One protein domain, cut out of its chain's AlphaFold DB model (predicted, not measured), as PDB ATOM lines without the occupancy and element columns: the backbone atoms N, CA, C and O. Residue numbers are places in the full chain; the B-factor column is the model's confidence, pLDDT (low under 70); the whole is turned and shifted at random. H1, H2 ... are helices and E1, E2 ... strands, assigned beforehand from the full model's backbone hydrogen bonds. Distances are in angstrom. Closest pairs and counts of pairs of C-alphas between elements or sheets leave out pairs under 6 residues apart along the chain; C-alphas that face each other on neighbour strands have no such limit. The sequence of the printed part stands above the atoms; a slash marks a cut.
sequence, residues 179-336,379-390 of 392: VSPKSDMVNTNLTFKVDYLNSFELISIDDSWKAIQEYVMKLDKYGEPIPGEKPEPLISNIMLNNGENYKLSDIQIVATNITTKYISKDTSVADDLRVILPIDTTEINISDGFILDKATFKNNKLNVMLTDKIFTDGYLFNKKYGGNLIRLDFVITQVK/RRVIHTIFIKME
ATOM      1  N   VAL A 179     187.271 336.490 194.136       82.38
ATOM      2  CA  VAL A 179     185.915 336.554 194.722       82.38
ATOM      3  C   VAL A 179     185.425 335.188 195.181       82.38
ATOM      4  O   VAL A 179     184.713 335.080 196.174       82.38
ATOM      5  N   SER A 180     185.752 334.131 194.441       66.56
ATOM      6  CA  SER A 180     185.339 332.786 194.816       66.56
ATOM      7  C   SER A 180     186.214 331.752 194.125       66.56
ATOM      8  O   SER A 180     186.269 331.727 192.890       66.56
ATOM      9  N   PRO A 181     186.847 330.867 194.899       62.09
ATOM     10  CA  PRO A 181     187.306 329.598 194.381       62.09
ATOM     11  C   PRO A 181     186.082 328.683 194.218       62.09
ATOM     12  O   PRO A 181     185.278 328.522 195.139       62.09
ATOM     13  N   LYS A 182     185.883 328.127 193.022       67.00
ATOM     14  CA  LYS A 182     184.767 327.216 192.746       67.00
ATOM     15  C   LYS A 182     185.219 325.761 192.754       67.00
ATOM     16  O   LYS A 182     186.337 325.450 192.355       67.00
ATOM     17  N   SER A 183     184.310 324.857 193.118       65.88
ATOM     18  CA  SER A 183     184.560 323.408 193.102       65.88
ATOM     19  C   SER A 183     184.825 322.844 191.704       65.88
ATOM     20  O   SER A 183     185.393 321.765 191.592       65.88
ATOM     21  N   ASP A 184     184.430 323.561 190.652       73.00
ATOM     22  CA  ASP A 184     184.630 323.211 189.243       73.00
ATOM     23  C   ASP A 184     185.855 323.905 188.619       73.00
ATOM     24  O   ASP A 184     185.945 324.036 187.398       73.00
ATOM     25  N   MET A 185     186.790 324.401 189.439       85.12
ATOM     26  CA  MET A 185     187.944 325.136 188.922       85.12
ATOM     27  C   MET A 185     188.969 324.241 188.225       85.12
ATOM     28  O   MET A 185     189.700 324.735 187.382       85.12
ATOM     29  N   VAL A 186     189.066 322.956 188.560       89.75
ATOM     30  CA  VAL A 186     190.073 322.059 187.969       89.75
ATOM     31  C   VAL A 186     189.502 321.403 186.715       89.75
ATOM     32  O   VAL A 186     188.299 321.155 186.631       89.75
ATOM     33  N   ASN A 187     190.360 321.131 185.731       88.31
ATOM     34  CA  ASN A 187     189.985 320.406 184.518       88.31
ATOM     35  C   ASN A 187     189.205 319.118 184.850       88.31
ATOM     36  O   ASN A 187     189.683 318.270 185.599       88.31
ATOM     37  N   THR A 188     188.010 318.964 184.275       87.50
ATOM     38  CA  THR A 188     187.062 317.893 184.630       87.50
ATOM     39  C   THR A 188     187.506 316.495 184.214       87.50
ATOM     40  O   THR A 188     186.896 315.521 184.643       87.50
ATOM     41  N   ASN A 189     188.526 316.384 183.359       91.00
ATOM     42  CA  ASN A 189     189.108 315.097 182.986       91.00
ATOM     43  C   ASN A 189     190.073 314.556 184.053       91.00
ATOM     44  O   ASN A 189     190.480 313.404 183.955       91.00
ATOM     45  N   LEU A 190     190.434 315.375 185.046       90.62
ATOM     46  CA  LEU A 190     191.315 314.992 186.143       90.62
ATOM     47  C   LEU A 190     190.525 314.454 187.338       90.62
ATOM     48  O   LEU A 190     189.420 314.902 187.648       90.62
ATOM     49  N   THR A 191     191.152 313.538 188.058       91.06
ATOM     50  CA  THR A 191     190.783 313.087 189.394       91.06
ATOM     51  C   THR A 191     191.453 314.008 190.406       91.06
ATOM     52  O   THR A 191     192.678 314.022 190.546       91.06
ATOM     53  N   PHE A 192     190.652 314.818 191.099       91.81
ATOM     54  CA  PHE A 192     191.167 315.823 192.022       91.81
ATOM     55  C   PHE A 192     190.290 316.019 193.258       91.81
ATOM     56  O   PHE A 192     189.101 315.697 193.286       91.81
ATOM     57  N   LYS A 193     190.887 316.651 194.270       91.81
ATOM     58  CA  LYS A 193     190.222 317.185 195.457       91.81
ATOM     59  C   LYS A 193     190.669 318.626 195.688       91.81
ATOM     60  O   LYS A 193     191.855 318.923 195.586       91.81
ATOM     61  N   VAL A 194     189.731 319.505 196.039       90.38
ATOM     62  CA  VAL A 194     190.034 320.886 196.448       90.38
ATOM     63  C   VAL A 194     189.707 321.047 197.926       90.38
ATOM     64  O   VAL A 194     188.551 320.907 198.324       90.38
ATOM     65  N   ASP A 195     190.726 321.343 198.727       90.19
ATOM     66  CA  ASP A 195     190.584 321.737 200.125       90.19
ATOM     67  C   ASP A 195     190.666 323.266 200.231       90.19
ATOM     68  O   ASP A 195     191.654 323.881 199.828       90.19
ATOM     69  N   TYR A 196     189.620 323.880 200.784       86.19
ATOM     70  CA  TYR A 196     189.553 325.322 201.020       86.19
ATOM     71  C   TYR A 196     190.074 325.612 202.423       86.19
ATOM     72  O   TYR A 196     189.409 325.318 203.420       86.19
ATOM     73  N   LEU A 197     191.286 326.147 202.501       81.56
ATOM     74  CA  LEU A 197     191.949 326.499 203.749       81.56
ATOM     75  C   LEU A 197     191.824 328.007 203.986       81.56
ATOM     76  O   LEU A 197     191.457 328.771 203.093       81.56
ATOM     77  N   ASN A 198     192.108 328.454 205.211       70.50
ATOM     78  CA  ASN A 198     192.059 329.878 205.532       70.50
ATOM     79  C   ASN A 198     193.035 330.639 204.618       70.50
ATOM     80  O   ASN A 198     194.248 330.557 204.803       70.50
ATOM     81  N   SER A 199     192.466 331.380 203.659       76.94
ATOM     82  CA  SER A 199     193.144 332.262 202.698       76.94
ATOM     83  C   SER A 199     193.752 331.624 201.437       76.94
ATOM     84  O   SER A 199     194.366 332.361 200.668       76.94
ATOM     85  N   PHE A 200     193.589 330.317 201.190       87.75
ATOM     86  CA  PHE A 200     194.084 329.657 199.967       87.75
ATOM     87  C   PHE A 200     193.425 328.296 199.702       87.75
ATOM     88  O   PHE A 200     192.856 327.669 200.595       87.75
ATOM     89  N   GLU A 201     193.584 327.795 198.481       90.94
ATOM     90  CA  GLU A 201     193.143 326.475 198.042       90.94
ATOM     91  C   GLU A 201     194.329 325.520 197.947       90.94
ATOM     92  O   GLU A 201     195.406 325.868 197.457       90.94
ATOM     93  N   LEU A 202     194.106 324.281 198.376       92.25
ATOM     94  CA  LEU A 202     194.982 323.153 198.100       92.25
ATOM     95  C   LEU A 202     194.273 322.214 197.125       92.25
ATOM     96  O   LEU A 202     193.307 321.539 197.479       92.25
ATOM     97  N   ILE A 203     194.777 322.160 195.900       93.06
ATOM     98  CA  ILE A 203     194.321 321.254 194.854       93.06
ATOM     99  C   ILE A 203     195.211 320.016 194.898       93.06
ATOM    100  O   ILE A 203     196.397 320.101 194.600       93.06
ATOM    101  N   SER A 204     194.650 318.871 195.273       92.56
ATOM    102  CA  SER A 204     195.324 317.572 195.181       92.56
ATOM    103  C   SER A 204     194.884 316.876 193.898       92.56
ATOM    104  O   SER A 204     193.685 316.676 193.717       92.56
ATOM    105  N   ILE A 205     195.823 316.547 193.011       92.19
ATOM    106  CA  ILE A 205     195.567 315.835 191.751       92.19
ATOM    107  C   ILE A 205     196.186 314.438 191.850       92.19
ATOM    108  O   ILE A 205     197.382 314.311 192.127       92.19
ATOM    109  N   ASP A 206     195.368 313.413 191.616       89.88
ATOM    110  CA  ASP A 206     195.770 312.003 191.725       89.88
ATOM    111  C   ASP A 206     196.371 311.464 190.413       89.88
ATOM    112  O   ASP A 206     197.058 310.441 190.402       89.88
ATOM    113  N   ASP A 207     196.128 312.154 189.296       88.81
ATOM    114  CA  ASP A 207     196.673 311.807 187.987       88.81
ATOM    115  C   ASP A 207     198.172 312.101 187.866       88.81
ATOM    116  O   ASP A 207     198.688 313.114 188.340       88.81
ATOM    117  N   SER A 208     198.870 311.231 187.130       85.69
ATOM    118  CA  SER A 208     200.275 311.451 186.770       85.69
ATOM    119  C   SER A 208     200.453 312.683 185.874       85.69
ATOM    120  O   SER A 208     199.566 313.053 185.102       85.69
ATOM    121  N   TRP A 209     201.659 313.251 185.869       84.94
ATOM    122  CA  TRP A 209     202.022 314.334 184.948       84.94
ATOM    123  C   TRP A 209     201.815 313.980 183.476       84.94
ATOM    124  O   TRP A 209     201.413 314.842 182.701       84.94
ATOM    125  N   LYS A 210     202.033 312.717 183.093       84.81
ATOM    126  CA  LYS A 210     201.768 312.258 181.727       84.81
ATOM    127  C   LYS A 210     200.280 312.356 181.378       84.81
ATOM    128  O   LYS A 210     199.938 312.868 180.320       84.81
ATOM    129  N   ALA A 211     199.404 311.918 182.280       88.81
ATOM    130  CA  ALA A 211     197.962 312.032 182.083       88.81
ATOM    131  C   ALA A 211     197.531 313.506 182.011       88.81
ATOM    132  O   ALA A 211     196.795 313.894 181.111       88.81
ATOM    133  N   ILE A 212     198.067 314.364 182.885       90.25
ATOM    134  CA  ILE A 212     197.811 315.810 182.824       90.25
ATOM    135  C   ILE A 212     198.247 316.393 181.484       90.25
ATOM    136  O   ILE A 212     197.479 317.143 180.890       90.25
ATOM    137  N   GLN A 213     199.433 316.031 180.987       89.75
ATOM    138  CA  GLN A 213     199.910 316.455 179.673       89.75
ATOM    139  C   GLN A 213     198.913 316.069 178.575       89.75
ATOM    140  O   GLN A 213     198.544 316.920 177.774       89.75
ATOM    141  N   GLU A 214     198.433 314.825 178.571       89.31
ATOM    142  CA  GLU A 214     197.449 314.330 177.600       89.31
ATOM    143  C   GLU A 214     196.098 315.063 177.686       89.31
ATOM    144  O   GLU A 214     195.447 315.266 176.662       89.31
ATOM    145  N   TYR A 215     195.678 315.492 178.881       90.88
ATOM    146  CA  TYR A 215     194.410 316.202 179.071       90.88
ATOM    147  C   TYR A 215     194.471 317.698 178.769       90.88
ATOM    148  O   TYR A 215     193.461 318.269 178.354       90.88
ATOM    149  N   VAL A 216     195.612 318.347 179.016       91.75
ATOM    150  CA  VAL A 216     195.733 319.811 178.913       91.75
ATOM    151  C   VAL A 216     196.483 320.275 177.670       91.75
ATOM    152  O   VAL A 216     196.265 321.394 177.214       91.75
ATOM    153  N   MET A 217     197.351 319.446 177.089       90.69
ATOM    154  CA  MET A 217     198.107 319.788 175.885       90.69
ATOM    155  C   MET A 217     197.498 319.145 174.649       90.69
ATOM    156  O   MET A 217     197.014 318.016 174.677       90.69
ATOM    157  N   LYS A 218     197.604 319.835 173.512       88.00
ATOM    158  CA  LYS A 218     197.403 319.191 172.214       88.00
ATOM    159  C   LYS A 218     198.699 318.528 171.783       88.00
ATOM    160  O   LYS A 218     199.689 319.217 171.540       88.00
ATOM    161  N   LEU A 219     198.671 317.203 171.692       88.69
ATOM    162  CA  LEU A 219     199.823 316.384 171.337       88.69
ATOM    163  C   LEU A 219     199.730 315.898 169.889       88.69
ATOM    164  O   LEU A 219     198.640 315.653 169.366       88.69
ATOM    165  N   ASP A 220     200.877 315.756 169.235       87.06
ATOM    166  CA  ASP A 220     200.976 315.107 167.938       87.06
ATOM    167  C   ASP A 220     200.936 313.569 168.068       87.06
ATOM    168  O   ASP A 220     200.800 312.994 169.148       87.06
ATOM    169  N   LYS A 221     201.067 312.868 166.938       87.75
ATOM    170  CA  LYS A 221     201.063 311.394 166.904       87.75
ATOM    171  C   LYS A 221     202.242 310.734 167.639       87.75
ATOM    172  O   LYS A 221     202.232 309.515 167.790       87.75
ATOM    173  N   TYR A 222     203.264 311.498 168.017       85.44
ATOM    174  CA  TYR A 222     204.427 311.042 168.775       85.44
ATOM    175  C   TYR A 222     204.313 311.371 170.270       85.44
ATOM    176  O   TYR A 222     205.155 310.916 171.040       85.44
ATOM    177  N   GLY A 223     203.255 312.076 170.686       81.44
ATOM    178  CA  GLY A 223     203.049 312.499 172.070       81.44
ATOM    179  C   GLY A 223     203.722 313.829 172.410       81.44
ATOM    180  O   GLY A 223     203.815 314.164 173.587       81.44
ATOM    181  N   GLU A 224     204.174 314.589 171.410       83.75
ATOM    182  CA  GLU A 224     204.853 315.870 171.612       83.75
ATOM    183  C   GLU A 224     203.867 317.046 171.498       83.75
ATOM    184  O   GLU A 224     202.982 317.012 170.636       83.75
ATOM    185  N   PRO A 225     203.987 318.104 172.324       84.19
ATOM    186  CA  PRO A 225     203.143 319.292 172.214       84.19
ATOM    187  C   PRO A 225     203.226 319.949 170.832       84.19
ATOM    188  O   PRO A 225     204.310 320.223 170.317       84.19
ATOM    189  N   ILE A 226     202.072 320.256 170.238       85.44
ATOM    190  CA  ILE A 226     202.005 320.934 168.940       85.44
ATOM    191  C   ILE A 226     202.317 322.431 169.129       85.44
ATOM    192  O   ILE A 226     201.583 323.120 169.845       85.44
ATOM    193  N   PRO A 227     203.352 322.988 168.467       80.12
ATOM    194  CA  PRO A 227     203.712 324.393 168.628       80.12
ATOM    195  C   PRO A 227     202.587 325.350 168.216       80.12
ATOM    196  O   PRO A 227     202.023 325.236 167.129       80.12
ATOM    197  N   GLY A 228     202.301 326.342 169.062       77.06
ATOM    198  CA  GLY A 228     201.321 327.401 168.785       77.06
ATOM    199  C   GLY A 228     199.859 327.024 169.046       77.06
ATOM    200  O   GLY A 228     199.001 327.907 169.012       77.06
ATOM    201  N   GLU A 229     199.566 325.759 169.352       85.75
ATOM    202  CA  GLU A 229     198.246 325.358 169.833       85.75
ATOM    203  C   GLU A 229     198.024 325.836 171.270       85.75
ATOM    204  O   GLU A 229     198.915 325.777 172.117       85.75
ATOM    205  N   LYS A 230     196.813 326.329 171.546       85.94
ATOM    206  CA  LYS A 230     196.445 326.790 172.886       85.94
ATOM    207  C   LYS A 230     196.142 325.572 173.777       85.94
ATOM    208  O   LYS A 230     195.263 324.795 173.401       85.94
ATOM    209  N   PRO A 231     196.805 325.426 174.938       91.00
ATOM    210  CA  PRO A 231     196.478 324.387 175.908       91.00
ATOM    211  C   PRO A 231     195.069 324.569 176.480       91.00
ATOM    212  O   PRO A 231     194.568 325.692 176.596       91.00
ATOM    213  N   GLU A 232     194.455 323.468 176.897       92.12
ATOM    214  CA  GLU A 232     193.284 323.516 177.760       92.12
ATOM    215  C   GLU A 232     193.698 323.978 179.170       92.12
ATOM    216  O   GLU A 232     194.792 323.658 179.650       92.12
ATOM    217  N   PRO A 233     192.853 324.748 179.870       92.69
ATOM    218  CA  PRO A 233     193.138 325.155 181.238       92.69
ATOM    219  C   PRO A 233     193.311 323.971 182.198       92.69
ATOM    220  O   PRO A 233     192.497 323.046 182.218       92.69
ATOM    221  N   LEU A 234     194.322 324.062 183.065       93.81
ATOM    222  CA  LEU A 234     194.442 323.215 184.253       93.81
ATOM    223  C   LEU A 234     193.511 323.723 185.361       93.81
ATOM    224  O   LEU A 234     192.789 322.938 185.973       93.81
ATOM    225  N   ILE A 235     193.524 325.043 185.582       93.00
ATOM    226  CA  ILE A 235     192.636 325.745 186.514       93.00
ATOM    227  C   ILE A 235     191.843 326.787 185.725       93.00
ATOM    228  O   ILE A 235     192.402 327.553 184.945       93.00
ATOM    229  N   SER A 236     190.538 326.839 185.927       89.94
ATOM    230  CA  SER A 236     189.587 327.706 185.244       89.94
ATOM    231  C   SER A 236     188.750 328.499 186.235       89.94
ATOM    232  O   SER A 236     188.651 328.163 187.411       89.94
ATOM    233  N   ASN A 237     188.053 329.512 185.717       86.50
ATOM    234  CA  ASN A 237     186.984 330.211 186.443       86.50
ATOM    235  C   ASN A 237     187.451 330.969 187.695       86.50
ATOM    236  O   ASN A 237     186.634 331.233 188.576       86.50
ATOM    237  N   ILE A 238     188.718 331.386 187.754       88.56
ATOM    238  CA  ILE A 238     189.202 332.252 188.831       88.56
ATOM    239  C   ILE A 238     188.610 333.644 188.605       88.56
ATOM    240  O   ILE A 238     189.002 334.355 187.678       88.56
ATOM    241  N   MET A 239     187.629 334.015 189.424       89.25
ATOM    242  CA  MET A 239     186.940 335.301 189.324       89.25
ATOM    243  C   MET A 239     187.664 336.354 190.151       89.25
ATOM    244  O   MET A 239     187.826 336.200 191.360       89.25
ATOM    245  N   LEU A 240     188.065 337.438 189.502       89.38
ATOM    246  CA  LEU A 240     188.758 338.561 190.116       89.38
ATOM    247  C   LEU A 240     187.774 339.657 190.523       89.38
ATOM    248  O   LEU A 240     186.835 339.969 189.787       89.38
ATOM    249  N   ASN A 241     188.046 340.289 191.661       89.69
ATOM    250  CA  ASN A 241     187.443 341.556 192.043       89.69
ATOM    251  C   ASN A 241     188.357 342.706 191.617       89.69
ATOM    252  O   ASN A 241     189.564 342.661 191.863       89.69
ATOM    253  N   ASN A 242     187.778 343.751 191.028       87.31
ATOM    254  CA  ASN A 242     188.467 345.038 190.967       87.31
ATOM    255  C   ASN A 242     188.247 345.776 192.286       87.31
ATOM    256  O   ASN A 242     187.225 345.584 192.937       87.31
ATOM    257  N   GLY A 243     189.196 346.627 192.652       86.62
ATOM    258  CA  GLY A 243     189.052 347.492 193.808       86.62
ATOM    259  C   GLY A 243     188.251 348.753 193.500       86.62
ATOM    260  O   GLY A 243     188.079 349.145 192.342       86.62
ATOM    261  N   GLU A 244     187.818 349.416 194.563       90.69
ATOM    262  CA  GLU A 244     187.175 350.728 194.588       90.69
ATOM    263  C   GLU A 244     188.107 351.785 193.996       90.69
ATOM    264  O   GLU A 244     187.762 352.464 193.028       90.69
ATOM    265  N   ASN A 245     189.342 351.866 194.501       95.44
ATOM    266  CA  ASN A 245     190.312 352.873 194.060       95.44
ATOM    267  C   ASN A 245     191.228 352.388 192.938       95.44
ATOM    268  O   ASN A 245     191.881 353.202 192.289       95.44
ATOM    269  N   TYR A 246     191.285 351.081 192.678       95.19
ATOM    270  CA  TYR A 246     192.202 350.508 191.702       95.19
ATOM    271  C   TYR A 246     191.522 349.455 190.837       95.19
ATOM    272  O   TYR A 246     190.974 348.467 191.320       95.19
ATOM    273  N   LYS A 247     191.664 349.608 189.525       92.88
ATOM    274  CA  LYS A 247     191.290 348.601 188.541       92.88
ATOM    275  C   LYS A 247     192.512 347.796 188.129       92.88
ATOM    276  O   LYS A 247     193.505 348.361 187.667       92.88
ATOM    277  N   LEU A 248     192.431 346.476 188.240       92.19
ATOM    278  CA  LEU A 248     193.496 345.584 187.797       92.19
ATOM    279  C   LEU A 248     193.643 345.680 186.271       92.19
ATOM    280  O   LEU A 248     192.657 345.580 185.538       92.19
ATOM    281  N   SER A 249     194.864 345.899 185.776       91.88
ATOM    282  CA  SER A 249     195.126 346.009 184.333       91.88
ATOM    283  C   SER A 249     196.108 344.977 183.800       91.88
ATOM    284  O   SER A 249     196.056 344.681 182.611       91.88
ATOM    285  N   ASP A 250     196.972 344.426 184.652       93.00
ATOM    286  CA  ASP A 250     197.799 343.269 184.319       93.00
ATOM    287  C   ASP A 250     198.125 342.466 185.583       93.00
ATOM    288  O   ASP A 250     198.253 343.006 186.688       93.00
ATOM    289  N   ILE A 251     198.240 341.158 185.391       93.31
ATOM    290  CA  ILE A 251     198.524 340.178 186.429       93.31
ATOM    291  C   ILE A 251     199.378 339.068 185.827       93.31
ATOM    292  O   ILE A 251     199.217 338.697 184.660       93.31
ATOM    293  N   GLN A 252     200.282 338.529 186.631       94.25
ATOM    294  CA  GLN A 252     201.102 337.381 186.278       94.25
ATOM    295  C   GLN A 252     200.948 336.273 187.314       94.25
ATOM    296  O   GLN A 252     200.492 336.503 188.434       94.25
ATOM    297  N   ILE A 253     201.383 335.079 186.935       94.56
ATOM    298  CA  ILE A 253     201.525 333.954 187.847       94.56
ATOM    299  C   ILE A 253     203.006 333.776 188.175       94.56
ATOM    300  O   ILE A 253     203.852 333.782 187.283       94.56
ATOM    301  N   VAL A 254     203.322 333.659 189.461       96.62
ATOM    302  CA  VAL A 254     204.641 333.233 189.929       96.62
ATOM    303  C   VAL A 254     204.477 331.828 190.475       96.62
ATOM    304  O   VAL A 254     203.782 331.626 191.468       96.62
ATOM    305  N   ALA A 255     205.098 330.858 189.810       97.25
ATOM    306  CA  ALA A 255     205.008 329.458 190.189       97.25
ATOM    307  C   ALA A 255     206.333 328.987 190.787       97.25
ATOM    308  O   ALA A 255     207.411 329.247 190.245       97.25
ATOM    309  N   THR A 256     206.256 328.309 191.929       96.38
ATOM    310  CA  THR A 256     207.427 327.799 192.652       96.38
ATOM    311  C   THR A 256     207.190 326.360 193.087       96.38
ATOM    312  O   THR A 256     206.198 326.081 193.760       96.38
ATOM    313  N   ASN A 257     208.107 325.449 192.762       94.19
ATOM    314  CA  ASN A 257     208.130 324.124 193.378       94.19
ATOM    315  C   ASN A 257     208.743 324.246 194.780       94.19
ATOM    316  O   ASN A 257     209.907 324.626 194.919       94.19
ATOM    317  N   ILE A 258     207.953 323.951 195.812       93.75
ATOM    318  CA  ILE A 258     208.330 324.097 197.227       93.75
ATOM    319  C   ILE A 258     208.455 322.746 197.947       93.75
ATOM    320  O   ILE A 258     208.531 322.710 199.175       93.75
ATOM    321  N   THR A 259     208.470 321.636 197.205       91.31
ATOM    322  CA  THR A 259     208.418 320.265 197.745       91.31
ATOM    323  C   THR A 259     209.489 319.997 198.801       91.31
ATOM    324  O   THR A 259     209.170 319.624 199.928       91.31
ATOM    325  N   THR A 260     210.763 320.233 198.483       89.38
ATOM    326  CA  THR A 260     211.881 319.976 199.411       89.38
ATOM    327  C   THR A 260     211.812 320.881 200.638       89.38
ATOM    328  O   THR A 260     212.057 320.435 201.758       89.38
ATOM    329  N   LYS A 261     211.389 322.138 200.465       89.00
ATOM    330  CA  LYS A 261     211.166 323.068 201.576       89.00
ATOM    331  C   LYS A 261     210.030 322.613 202.492       89.00
ATOM    332  O   LYS A 261     210.160 322.744 203.707       89.00
ATOM    333  N   TYR A 262     208.947 322.068 201.942       87.88
ATOM    334  CA  TYR A 262     207.842 321.514 202.723       87.88
ATOM    335  C   TYR A 262     208.277 320.270 203.508       87.88
ATOM    336  O   TYR A 262     208.169 320.269 204.731       87.88
ATOM    337  N   ILE A 263     208.882 319.279 202.841       86.50
ATOM    338  CA  ILE A 263     209.377 318.045 203.480       86.50
ATOM    339  C   ILE A 263     210.381 318.361 204.594       86.50
ATOM    340  O   ILE A 263     210.319 317.781 205.669       86.50
ATOM    341  N   SER A 264     211.283 319.327 204.382       84.31
ATOM    342  CA  SER A 264     212.280 319.705 205.396       84.31
ATOM    343  C   SER A 264     211.684 320.255 206.698       84.31
ATOM    344  O   SER A 264     212.369 320.274 207.719       84.31
ATOM    345  N   LYS A 265     210.433 320.732 206.663       84.81
ATOM    346  CA  LYS A 265     209.734 321.316 207.814       84.81
ATOM    347  C   LYS A 265     208.788 320.342 208.506       84.81
ATOM    348  O   LYS A 265     208.395 320.613 209.637       84.81
ATOM    349  N   ASP A 266     208.420 319.251 207.845       81.44
ATOM    350  CA  ASP A 266     207.470 318.262 208.344       81.44
ATOM    351  C   ASP A 266     208.186 316.916 208.513       81.44
ATOM    352  O   ASP A 266     208.357 316.147 207.565       81.44
ATOM    353  N   THR A 267     208.659 316.648 209.735       74.12
ATOM    354  CA  THR A 267     209.435 315.437 210.041       74.12
ATOM    355  C   THR A 267     208.621 314.163 209.851       74.12
ATOM    356  O   THR A 267     209.188 313.158 209.444       74.12
ATOM    357  N   SER A 268     207.300 314.205 210.068       79.88
ATOM    358  CA  SER A 268     206.413 313.072 209.767       79.88
ATOM    359  C   SER A 268     206.397 312.755 208.276       79.88
ATOM    360  O   SER A 268     206.585 311.605 207.896       79.88
ATOM    361  N   VAL A 269     206.255 313.771 207.422       79.56
ATOM    362  CA  VAL A 269     206.308 313.582 205.965       79.56
ATOM    363  C   VAL A 269     207.686 313.079 205.527       79.56
ATOM    364  O   VAL A 269     207.775 312.198 204.673       79.56
ATOM    365  N   ALA A 270     208.772 313.600 206.106       75.69
ATOM    366  CA  ALA A 270     210.122 313.123 205.806       75.69
ATOM    367  C   ALA A 270     210.317 311.642 206.187       75.69
ATOM    368  O   ALA A 270     210.872 310.882 205.390       75.69
ATOM    369  N   ASP A 271     209.822 311.229 207.356       78.50
ATOM    370  CA  ASP A 271     209.891 309.848 207.840       78.50
ATOM    371  C   ASP A 271     209.043 308.898 206.978       78.50
ATOM    372  O   ASP A 271     209.535 307.845 206.555       78.50
ATOM    373  N   ASP A 272     207.813 309.294 206.633       81.12
ATOM    374  CA  ASP A 272     206.905 308.525 205.769       81.12
ATOM    375  C   ASP A 272     207.506 308.300 204.375       81.12
ATOM    376  O   ASP A 272     207.441 307.200 203.815       81.12
ATOM    377  N   LEU A 273     208.166 309.326 203.832       80.12
ATOM    378  CA  LEU A 273     208.865 309.265 202.548       80.12
ATOM    379  C   LEU A 273     210.260 308.630 202.643       80.12
ATOM    380  O   LEU A 273     210.911 308.421 201.616       80.12
ATOM    381  N   ARG A 274     210.728 308.301 203.854       80.38
ATOM    382  CA  ARG A 274     212.077 307.778 204.136       80.38
ATOM    383  C   ARG A 274     213.182 308.673 203.570       80.38
ATOM    384  O   ARG A 274     214.195 308.200 203.046       80.38
ATOM    385  N   VAL A 275     212.969 309.981 203.652       78.56
ATOM    386  CA  VAL A 275     213.902 311.008 203.205       78.56
ATOM    387  C   VAL A 275     214.858 311.335 204.350       78.56
ATOM    388  O   VAL A 275     214.447 311.768 205.420       78.56
ATOM    389  N   ILE A 276     216.159 311.141 204.123       76.56
ATOM    390  CA  ILE A 276     217.191 311.442 205.124       76.56
ATOM    391  C   ILE A 276     217.396 312.958 205.188       76.56
ATOM    392  O   ILE A 276     217.765 313.576 204.190       76.56
ATOM    393  N   LEU A 277     217.184 313.539 206.369       76.94
ATOM    394  CA  LEU A 277     217.458 314.947 206.649       76.94
ATOM    395  C   LEU A 277     218.929 315.168 207.068       76.94
ATOM    396  O   LEU A 277     219.529 314.282 207.681       76.94
ATOM    397  N   PRO A 278     219.507 316.356 206.798       77.25
ATOM    398  CA  PRO A 278     218.901 317.485 206.090       77.25
ATOM    399  C   PRO A 278     218.879 317.261 204.570       77.25
ATOM    400  O   PRO A 278     219.829 316.735 203.996       77.25
ATOM    401  N   ILE A 279     217.802 317.697 203.917       79.38
ATOM    402  CA  ILE A 279     217.738 317.786 202.452       79.38
ATOM    403  C   ILE A 279     218.035 319.206 201.991       79.38
ATOM    404  O   ILE A 279     217.795 320.162 202.727       79.38
ATOM    405  N   ASP A 280     218.528 319.339 200.762       79.62
ATOM    406  CA  ASP A 280     218.716 320.644 200.139       79.62
ATOM    407  C   ASP A 280     217.355 321.317 199.893       79.62
ATOM    408  O   ASP A 280     216.514 320.820 199.137       79.62
ATOM    409  N   THR A 281     217.115 322.431 200.582       80.25
ATOM    410  CA  THR A 281     215.847 323.164 200.549       80.25
ATOM    411  C   THR A 281     215.854 324.177 199.412       80.25
ATOM    412  O   THR A 281     215.988 325.382 199.632       80.25
ATOM    413  N   THR A 282     215.722 323.688 198.187       79.75
ATOM    414  CA  THR A 282     215.618 324.531 196.994       79.75
ATOM    415  C   THR A 282     214.166 324.887 196.691       79.75
ATOM    416  O   THR A 282     213.295 324.026 196.597       79.75
ATOM    417  N   GLU A 283     213.898 326.182 196.523       87.50
ATOM    418  CA  GLU A 283     212.702 326.648 195.821       87.50
ATOM    419  C   GLU A 283     213.054 326.771 194.341       87.50
ATOM    420  O   GLU A 283     213.941 327.545 193.973       87.50
ATOM    421  N   ILE A 284     212.381 325.998 193.493       90.94
ATOM    422  CA  ILE A 284     212.610 326.044 192.048       90.94
ATOM    423  C   ILE A 284     211.578 326.996 191.460       90.94
ATOM    424  O   ILE A 284     210.376 326.763 191.589       90.94
ATOM    425  N   ASN A 285     212.033 328.082 190.831       94.31
ATOM    426  CA  ASN A 285     211.147 328.920 190.031       94.31
ATOM    427  C   ASN A 285     210.754 328.135 188.778       94.31
ATOM    428  O   ASN A 285     211.619 327.756 187.996       94.31
ATOM    429  N   ILE A 286     209.455 327.913 188.615       95.56
ATOM    430  CA  ILE A 286     208.869 327.157 187.505       95.56
ATOM    431  C   ILE A 286     207.826 328.008 186.769       95.56
ATOM    432  O   ILE A 286     206.891 327.487 186.169       95.56
ATOM    433  N   SER A 287     207.933 329.339 186.872       96.12
ATOM    434  CA  SER A 287     206.908 330.285 186.401       96.12
ATOM    435  C   SER A 287     206.675 330.209 184.898       96.12
ATOM    436  O   SER A 287     205.554 330.418 184.455       96.12
ATOM    437  N   ASP A 288     207.697 329.882 184.109       94.56
ATOM    438  CA  ASP A 288     207.566 329.696 182.663       94.56
ATOM    439  C   ASP A 288     206.913 328.360 182.272       94.56
ATOM    440  O   ASP A 288     206.567 328.193 181.105       94.56
ATOM    441  N   GLY A 289     206.678 327.466 183.239       93.38
ATOM    442  CA  GLY A 289     205.802 326.295 183.147       93.38
ATOM    443  C   GLY A 289     204.303 326.633 183.148       93.38
ATOM    444  O   GLY A 289     203.477 325.757 182.900       93.38
ATOM    445  N   PHE A 290     203.941 327.888 183.436       94.75
ATOM    446  CA  PHE A 290     202.560 328.335 183.605       94.75
ATOM    447  C   PHE A 290     202.280 329.606 182.804       94.75
ATOM    448  O   PHE A 290     203.115 330.499 182.675       94.75
ATOM    449  N   ILE A 291     201.055 329.727 182.301       92.50
ATOM    450  CA  ILE A 291     200.598 330.925 181.600       92.50
ATOM    451  C   ILE A 291     199.138 331.227 181.936       92.50
ATOM    452  O   ILE A 291     198.297 330.336 182.045       92.50
ATOM    453  N   LEU A 292     198.832 332.515 182.095       91.62
ATOM    454  CA  LEU A 292     197.468 332.993 182.299       91.62
ATOM    455  C   LEU A 292     196.780 333.275 180.962       91.62
ATOM    456  O   LEU A 292     197.352 333.902 180.066       91.62
ATOM    457  N   ASP A 293     195.512 332.887 180.850       87.56
ATOM    458  CA  ASP A 293     194.687 333.216 179.689       87.56
ATOM    459  C   ASP A 293     194.251 334.692 179.695       87.56
ATOM    460  O   ASP A 293     193.162 335.056 180.158       87.56
ATOM    461  N   LYS A 294     195.093 335.558 179.119       76.62
ATOM    462  CA  LYS A 294     194.824 337.001 179.008       76.62
ATOM    463  C   LYS A 294     193.568 337.338 178.191       76.62
ATOM    464  O   LYS A 294     193.059 338.452 178.314       76.62
ATOM    465  N   ALA A 295     193.033 336.420 177.377       82.00
ATOM    466  CA  ALA A 295     191.783 336.672 176.657       82.00
ATOM    467  C   ALA A 295     190.587 336.718 177.620       82.00
ATOM    468  O   ALA A 295     189.739 337.605 177.508       82.00
ATOM    469  N   THR A 296     190.554 335.812 178.602       79.31
ATOM    470  CA  THR A 296     189.495 335.762 179.628       79.31
ATOM    471  C   THR A 296     189.596 336.883 180.658       79.31
ATOM    472  O   THR A 296     188.569 337.327 181.177       79.31
ATOM    473  N   PHE A 297     190.804 337.418 180.864       82.25
ATOM    474  CA  PHE A 297     191.074 338.491 181.824       82.25
ATOM    475  C   PHE A 297     190.218 339.744 181.592       82.25
ATOM    476  O   PHE A 297     189.811 340.397 182.549       82.25
ATOM    477  N   LYS A 298     189.848 340.038 180.336       79.12
ATOM    478  CA  LYS A 298     188.952 341.160 179.995       79.12
ATOM    479  C   LYS A 298     187.599 341.110 180.716       79.12
ATOM    480  O   LYS A 298     186.990 342.155 180.914       79.12
ATOM    481  N   ASN A 299     187.160 339.919 181.119       84.19
ATOM    482  CA  ASN A 299     185.909 339.684 181.835       84.19
ATOM    483  C   ASN A 299     186.138 339.438 183.339       84.19
ATOM    484  O   ASN A 299     185.319 338.780 183.975       84.19
ATOM    485  N   ASN A 300     187.261 339.911 183.898       87.00
ATOM    486  CA  ASN A 300     187.698 339.649 185.277       87.00
ATOM    487  C   ASN A 300     187.784 338.150 185.610       87.00
ATOM    488  O   ASN A 300     187.563 337.743 186.748       87.00
ATOM    489  N   LYS A 301     188.084 337.316 184.611       88.88
ATOM    490  CA  LYS A 301     188.229 335.870 184.765       88.88
ATOM    491  C   LYS A 301     189.643 335.459 184.386       88.88
ATOM    492  O   LYS A 301     190.161 335.912 183.372       88.88
ATOM    493  N   LEU A 302     190.251 334.585 185.173       89.31
ATOM    494  CA  LEU A 302     191.534 333.976 184.863       89.31
ATOM    495  C   LEU A 302     191.393 332.468 184.732       89.31
ATOM    496  O   LEU A 302     190.689 331.809 185.500       89.31
ATOM    497  N   ASN A 303     192.136 331.945 183.768       91.75
ATOM    498  CA  ASN A 303     192.437 330.534 183.650       91.75
ATOM    499  C   ASN A 303     193.961 330.375 183.696       91.75
ATOM    500  O   ASN A 303     194.689 331.201 183.135       91.75
ATOM    501  N   VAL A 304     194.425 329.311 184.340       93.56
ATOM    502  CA  VAL A 304     195.821 328.885 184.396       93.56
ATOM    503  C   VAL A 304     195.995 327.717 183.435       93.56
ATOM    504  O   VAL A 304     195.327 326.691 183.557       93.56
ATOM    505  N   MET A 305     196.899 327.881 182.479       93.31
ATOM    506  CA  MET A 305     197.316 326.859 181.524       93.31
ATOM    507  C   MET A 305     198.771 326.480 181.805       93.31
ATOM    508  O   MET A 305     199.524 327.263 182.394       93.31
ATOM    509  N   LEU A 306     199.162 325.289 181.365       92.75
ATOM    510  CA  LEU A 306     200.548 324.831 181.416       92.75
ATOM    511  C   LEU A 306     201.272 325.171 180.111       92.75
ATOM    512  O   LEU A 306     200.638 325.333 179.071       92.75
ATOM    513  N   THR A 307     202.598 325.252 180.158       90.75
ATOM    514  CA  THR A 307     203.472 325.229 178.974       90.75
ATOM    515  C   THR A 307     204.195 323.882 178.899       90.75
ATOM    516  O   THR A 307     204.169 323.103 179.847       90.75
ATOM    517  N   ASP A 308     204.821 323.578 177.767       86.81
ATOM    518  CA  ASP A 308     205.651 322.382 177.580       86.81
ATOM    519  C   ASP A 308     206.804 322.292 178.596       86.81
ATOM    520  O   ASP A 308     207.123 321.205 179.082       86.81
ATOM    521  N   LYS A 309     207.351 323.440 179.003       89.69
ATOM    522  CA  LYS A 309     208.470 323.542 179.949       89.69
ATOM    523  C   LYS A 309     208.255 322.847 181.283       89.69
ATOM    524  O   LYS A 309     209.213 322.331 181.858       89.69
ATOM    525  N   ILE A 310     207.014 322.791 181.779       89.25
ATOM    526  CA  ILE A 310     206.720 322.089 183.038       89.25
ATOM    527  C   ILE A 310     207.101 320.604 182.963       89.25
ATOM    528  O   ILE A 310     207.470 320.018 183.977       89.25
ATOM    529  N   PHE A 311     207.069 320.020 181.762       83.25
ATOM    530  CA  PHE A 311     207.369 318.614 181.513       83.25
ATOM    531  C   PHE A 311     208.833 318.368 181.121       83.25
ATOM    532  O   PHE A 311     209.328 317.261 181.330       83.25
ATOM    533  N   THR A 312     209.533 319.365 180.567       78.81
ATOM    534  CA  THR A 312     210.864 319.179 179.955       78.81
ATOM    535  C   THR A 312     212.029 319.710 180.786       78.81
ATOM    536  O   THR A 312     213.126 319.158 180.704       78.81
ATOM    537  N   ASP A 313     211.820 320.733 181.619       78.31
ATOM    538  CA  ASP A 313     212.925 321.532 182.178       78.31
ATOM    539  C   ASP A 313     213.382 321.061 183.574       78.31
ATOM    540  O   ASP A 313     214.047 321.783 184.317       78.31
ATOM    541  N   GLY A 314     213.044 319.825 183.960       80.50
ATOM    542  CA  GLY A 314     213.448 319.252 185.252       80.50
ATOM    543  C   GLY A 314     212.813 319.942 186.465       80.50
ATOM    544  O   GLY A 314     213.329 319.855 187.576       80.50
ATOM    545  N   TYR A 315     211.685 320.624 186.258       86.69
ATOM    546  CA  TYR A 315     210.940 321.383 187.270       86.69
ATOM    547  C   TYR A 315     210.253 320.529 188.333       86.69
ATOM    548  O   TYR A 315     209.806 321.046 189.362       86.69
ATOM    549  N   LEU A 316     210.158 319.226 188.082       86.38
ATOM    550  CA  LEU A 316     209.354 318.297 188.849       86.38
ATOM    551  C   LEU A 316     210.240 317.264 189.533       86.38
ATOM    552  O   LEU A 316     211.123 316.655 188.929       86.38
ATOM    553  N   PHE A 317     209.970 317.038 190.812       83.88
ATOM    554  CA  PHE A 317     210.579 315.967 191.571       83.88
ATOM    555  C   PHE A 317     209.925 314.627 191.231       83.88
ATOM    556  O   PHE A 317     208.731 314.530 190.933       83.88
ATOM    557  N   ASN A 318     210.736 313.575 191.304       77.31
ATOM    558  CA  ASN A 318     210.284 312.202 191.127       77.31
ATOM    559  C   ASN A 318     209.596 311.657 192.396       77.31
ATOM    560  O   ASN A 318     209.596 312.281 193.461       77.31
ATOM    561  N   LYS A 319     209.078 310.427 192.302       76.94
ATOM    562  CA  LYS A 319     208.387 309.717 193.391       76.94
ATOM    563  C   LYS A 319     209.134 309.653 194.727       76.94
ATOM    564  O   LYS A 319     208.487 309.537 195.763       76.94
ATOM    565  N   LYS A 320     210.470 309.745 194.744       77.50
ATOM    566  CA  LYS A 320     211.258 309.714 195.991       77.50
ATOM    567  C   LYS A 320     210.843 310.822 196.963       77.50
ATOM    568  O   LYS A 320     210.951 310.637 198.167       77.50
ATOM    569  N   TYR A 321     210.371 311.951 196.443       79.00
ATOM    570  CA  TYR A 321     209.944 313.099 197.240       79.00
ATOM    571  C   TYR A 321     208.431 313.120 197.498       79.00
ATOM    572  O   TYR A 321     207.898 314.151 197.886       79.00
ATOM    573  N   GLY A 322     207.723 312.006 197.280       75.31
ATOM    574  CA  GLY A 322     206.273 311.953 197.496       75.31
ATOM    575  C   GLY A 322     205.474 312.796 196.503       75.31
ATOM    576  O   GLY A 322     204.369 313.216 196.819       75.31
ATOM    577  N   GLY A 323     206.052 313.073 195.329       84.69
ATOM    578  CA  GLY A 323     205.429 313.888 194.292       84.69
ATOM    579  C   GLY A 323     205.884 315.345 194.318       84.69
ATOM    580  O   GLY A 323     207.067 315.624 194.515       84.69
ATOM    581  N   ASN A 324     204.960 316.265 194.030       90.25
ATOM    582  CA  ASN A 324     205.250 317.692 193.885       90.25
ATOM    583  C   ASN A 324     204.251 318.549 194.662       90.25
ATOM    584  O   ASN A 324     203.047 318.305 194.618       90.25
ATOM    585  N   LEU A 325     204.758 319.591 195.318       92.94
ATOM    586  CA  LEU A 325     203.982 320.679 195.895       92.94
ATOM    587  C   LEU A 325     204.390 321.993 195.226       92.94
ATOM    588  O   LEU A 325     205.493 322.504 195.437       92.94
ATOM    589  N   ILE A 326     203.486 322.533 194.420       95.12
ATOM    590  CA  ILE A 326     203.670 323.763 193.655       95.12
ATOM    591  C   ILE A 326     202.849 324.876 194.305       95.12
ATOM    592  O   ILE A 326     201.659 324.704 194.551       95.12
ATOM    593  N   ARG A 327     203.474 326.028 194.554       96.25
ATOM    594  CA  ARG A 327     202.798 327.269 194.947       96.25
ATOM    595  C   ARG A 327     202.608 328.153 193.722       96.25
ATOM    596  O   ARG A 327     203.587 328.459 193.043       96.25
ATOM    597  N   LEU A 328     201.375 328.580 193.480       96.56
ATOM    598  CA  LEU A 328     200.993 329.534 192.447       96.56
ATOM    599  C   LEU A 328     200.560 330.843 193.101       96.56
ATOM    600  O   LEU A 328     199.480 330.908 193.681       96.56
ATOM    601  N   ASP A 329     201.379 331.883 192.988       95.88
ATOM    602  CA  ASP A 329     201.052 333.222 193.474       95.88
ATOM    603  C   ASP A 329     200.518 334.083 192.322       95.88
ATOM    604  O   ASP A 329     201.168 334.239 191.283       95.88
ATOM    605  N   PHE A 330     199.339 334.675 192.512       94.19
ATOM    606  CA  PHE A 330     198.723 335.604 191.566       94.19
ATOM    607  C   PHE A 330     199.197 337.018 191.885       94.19
ATOM    608  O   PHE A 330     198.799 337.612 192.889       94.19
ATOM    609  N   VAL A 331     200.085 337.543 191.041       95.38
ATOM    610  CA  VAL A 331     200.849 338.763 191.308       95.38
ATOM    611  C   VAL A 331     200.388 339.899 190.407       95.38
ATOM    612  O   VAL A 331     200.564 339.846 189.189       95.38
ATOM    613  N   ILE A 332     199.854 340.960 191.007       94.88
ATOM    614  CA  ILE A 332     199.549 342.218 190.324       94.88
ATOM    615  C   ILE A 332     200.845 342.808 189.767       94.88
ATOM    616  O   ILE A 332     201.796 343.075 190.506       94.88
ATOM    617  N   THR A 333     200.856 343.077 188.467       94.62
ATOM    618  CA  THR A 333     201.959 343.768 187.785       94.62
ATOM    619  C   THR A 333     201.577 345.187 187.402       94.62
ATOM    620  O   THR A 333     202.440 346.064 187.398       94.62
ATOM    621  N   GLN A 334     200.297 345.442 187.103       94.62
ATOM    622  CA  GLN A 334     199.805 346.773 186.757       94.62
ATOM    623  C   GLN A 334     198.373 347.000 187.246       94.62
ATOM    624  O   GLN A 334     197.507 346.128 187.143       94.62
ATOM    625  N   VAL A 335     198.117 348.226 187.693       94.94
ATOM    626  CA  VAL A 335     196.784 348.735 188.017       94.94
ATOM    627  C   VAL A 335     196.568 350.087 187.354       94.94
ATOM    628  O   VAL A 335     197.516 350.803 187.028       94.94
ATOM    629  N   LYS A 336     195.301 350.459 187.203       95.00
ATOM    630  CA  LYS A 336     194.869 351.816 186.883       95.00
ATOM    631  C   LYS A 336     194.155 352.390 188.094       95.00
ATOM    632  O   LYS A 336     193.315 351.711 188.678       95.00
ATOM    633  N   ARG A 379     202.116 343.438 199.063       86.75
ATOM    634  CA  ARG A 379     200.678 343.207 198.810       86.75
ATOM    635  C   ARG A 379     200.301 342.847 197.378       86.75
ATOM    636  O   ARG A 379     199.148 342.541 197.113       86.75
ATOM    637  N   ARG A 380     201.263 342.849 196.455       93.88
ATOM    638  CA  ARG A 380     201.032 342.478 195.052       93.88
ATOM    639  C   ARG A 380     200.522 341.052 194.856       93.88
ATOM    640  O   ARG A 380     199.988 340.769 193.792       93.88
ATOM    641  N   VAL A 381     200.710 340.157 195.829       94.06
ATOM    642  CA  VAL A 381     200.119 338.812 195.806       94.06
ATOM    643  C   VAL A 381     198.687 338.918 196.317       94.06
ATOM    644  O   VAL A 381     198.480 339.172 197.500       94.06
ATOM    645  N   ILE A 382     197.712 338.721 195.433       91.50
ATOM    646  CA  ILE A 382     196.286 338.821 195.789       91.50
ATOM    647  C   ILE A 382     195.639 337.483 196.110       91.50
ATOM    648  O   ILE A 382     194.530 337.438 196.637       91.50
ATOM    649  N   HIS A 383     196.305 336.393 195.742       92.50
ATOM    650  CA  HIS A 383     195.806 335.047 195.940       92.50
ATOM    651  C   HIS A 383     196.932 334.036 195.752       92.50
ATOM    652  O   HIS A 383     197.865 334.287 194.981       92.50
ATOM    653  N   THR A 384     196.807 332.890 196.411       94.00
ATOM    654  CA  THR A 384     197.744 331.778 196.287       94.00
ATOM    655  C   THR A 384     196.956 330.483 196.166       94.00
ATOM    656  O   THR A 384     196.077 330.231 196.980       94.00
ATOM    657  N   ILE A 385     197.313 329.652 195.187       94.25
ATOM    658  CA  ILE A 385     196.814 328.280 195.049       94.25
ATOM    659  C   ILE A 385     197.993 327.325 195.221       94.25
ATOM    660  O   ILE A 385     199.052 327.522 194.624       94.25
ATOM    661  N   PHE A 386     197.812 326.268 196.007       94.44
ATOM    662  CA  PHE A 386     198.758 325.161 196.076       94.44
ATOM    663  C   PHE A 386     198.255 323.997 195.234       94.44
ATOM    664  O   PHE A 386     197.102 323.594 195.353       94.44
ATOM    665  N   ILE A 387     199.133 323.429 194.414       94.38
ATOM    666  CA  ILE A 387     198.873 322.191 193.684       94.38
ATOM    667  C   ILE A 387     199.767 321.112 194.282       94.38
ATOM    668  O   ILE A 387     200.994 321.201 194.207       94.38
ATOM    669  N   LYS A 388     199.148 320.105 194.889       91.88
ATOM    670  CA  LYS A 388     199.792 318.872 195.324       91.88
ATOM    671  C   LYS A 388     199.498 317.784 194.306       91.88
ATOM    672  O   LYS A 388     198.361 317.627 193.872       91.88
ATOM    673  N   MET A 389     200.519 317.027 193.944       84.88
ATOM    674  CA  MET A 389     200.380 315.945 192.979       84.88
ATOM    675  C   MET A 389     201.174 314.732 193.409       84.88
ATOM    676  O   MET A 389     202.300 314.875 193.897       84.88
ATOM    677  N   GLU A 390     200.610 313.556 193.151       67.88
ATOM    678  CA  GLU A 390     201.347 312.299 193.201       67.88
ATOM    679  C   GLU A 390     202.333 312.205 192.011       67.88
ATOM    680  O   GLU A 390     202.300 312.983 191.060       67.88
TER     681      GLU A 390
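This is residues 179 to 336 and 379 to 390 of the 392 residues of an uncharacterized protein of Bacteroidales bacterium (UniProt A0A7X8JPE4). A lopsided two-layer sandwich, two sheets face to face only in part, is made by a long, twisted sheet of five strands, E1 E2 E8 E7 E4, and a smaller one, E3 E6 E5. Short helices sit round its rim: H2 and H3 with a long loop beyond one end of the large sheet, H1 and H5 beyond one end of the small sheet, and H4 at the other. The printed part has 170 residues, with named elements in the order E1 E2 H1 E3 E4 H2 H3 E5 H4 E6 H5 E7 E8. The large sheet is mixed, the small one antiparallel, and the class is mixed, helices and strands. It is compact, with a radius of gyration of the C-alphas of 16.7 A and spans of 50 by 43 by 26 A.

Find C-alpha 192 at (191.167, 315.823, 192.022), where E1, residues 192 to 197, begins. Next come E2, 200 to 205, H1, 209 to 216, and E3, 235 to 241, 17.5 A long. E4, 246 to 257, spans 30.9 A and bends by 70 degrees at residue 249. H2, 259 to 263, H3, 267 to 272, E5, 290 to 292, H4, 294 to 297, E6, 301 to 306, and H5, 309 to 312, follow. E7, 324 to 336, is 36.3 A long; E8, 381 to 389, 23.0 A long, ends at C-alpha 389, (200.380, 315.945, 192.979).

Start at the hairpin E1 and E2, where N 195 and O 202 are 2.9 A apart. E2 and E8 are parallel; look at N 203 and O 386, 2.8 A. E8 and E7 are antiparallel, with N 326 and O 387 at 2.8 A, and so are E7 and E4, with N 254 and O 329 at 2.9 A. In the small sheet E6 and E3 are antiparallel, with N 304 and O 235 within hydrogen-bond range at 2.7 A, and so are E5 and E6, with N 291 and O 305 within hydrogen-bond range at 2.9 A. Between the sheets, the closest C-alphas of E4 and E5 are Ile 253 and Leu 292, 6.9 A. H4 is on the small sheet, over none of its strands, at a height over the sheet of 6.4 A. H2 only grazes the large sheet; its Thr 259 and Leu 325 of E7 have C-alphas 4.8 A apart. H3, not on either sheet, is close to but not clearly touching H2, the closest C-alphas being Ile 263 and Ala 270, 5.5 A. H1 and H5 are likewise close but not clearly touching, at Trp 209 and Phe 311, 7.7 A. In H1, H2 and H3 every O i to N i+4 pair is within hydrogen-bond range; H4 and H5 are too short for one.

The C-alphas farthest apart, Asn 245 and Arg 274, are 51.1 A apart. Residues 337 to 378 are not printed, and C-alphas 336 and 379 stand 15.8 A apart across that cut. The links H1 to E3, H3 to E5 and H5 to E7 are long. Confidence is under 70 at residues 180 to 183 and 390.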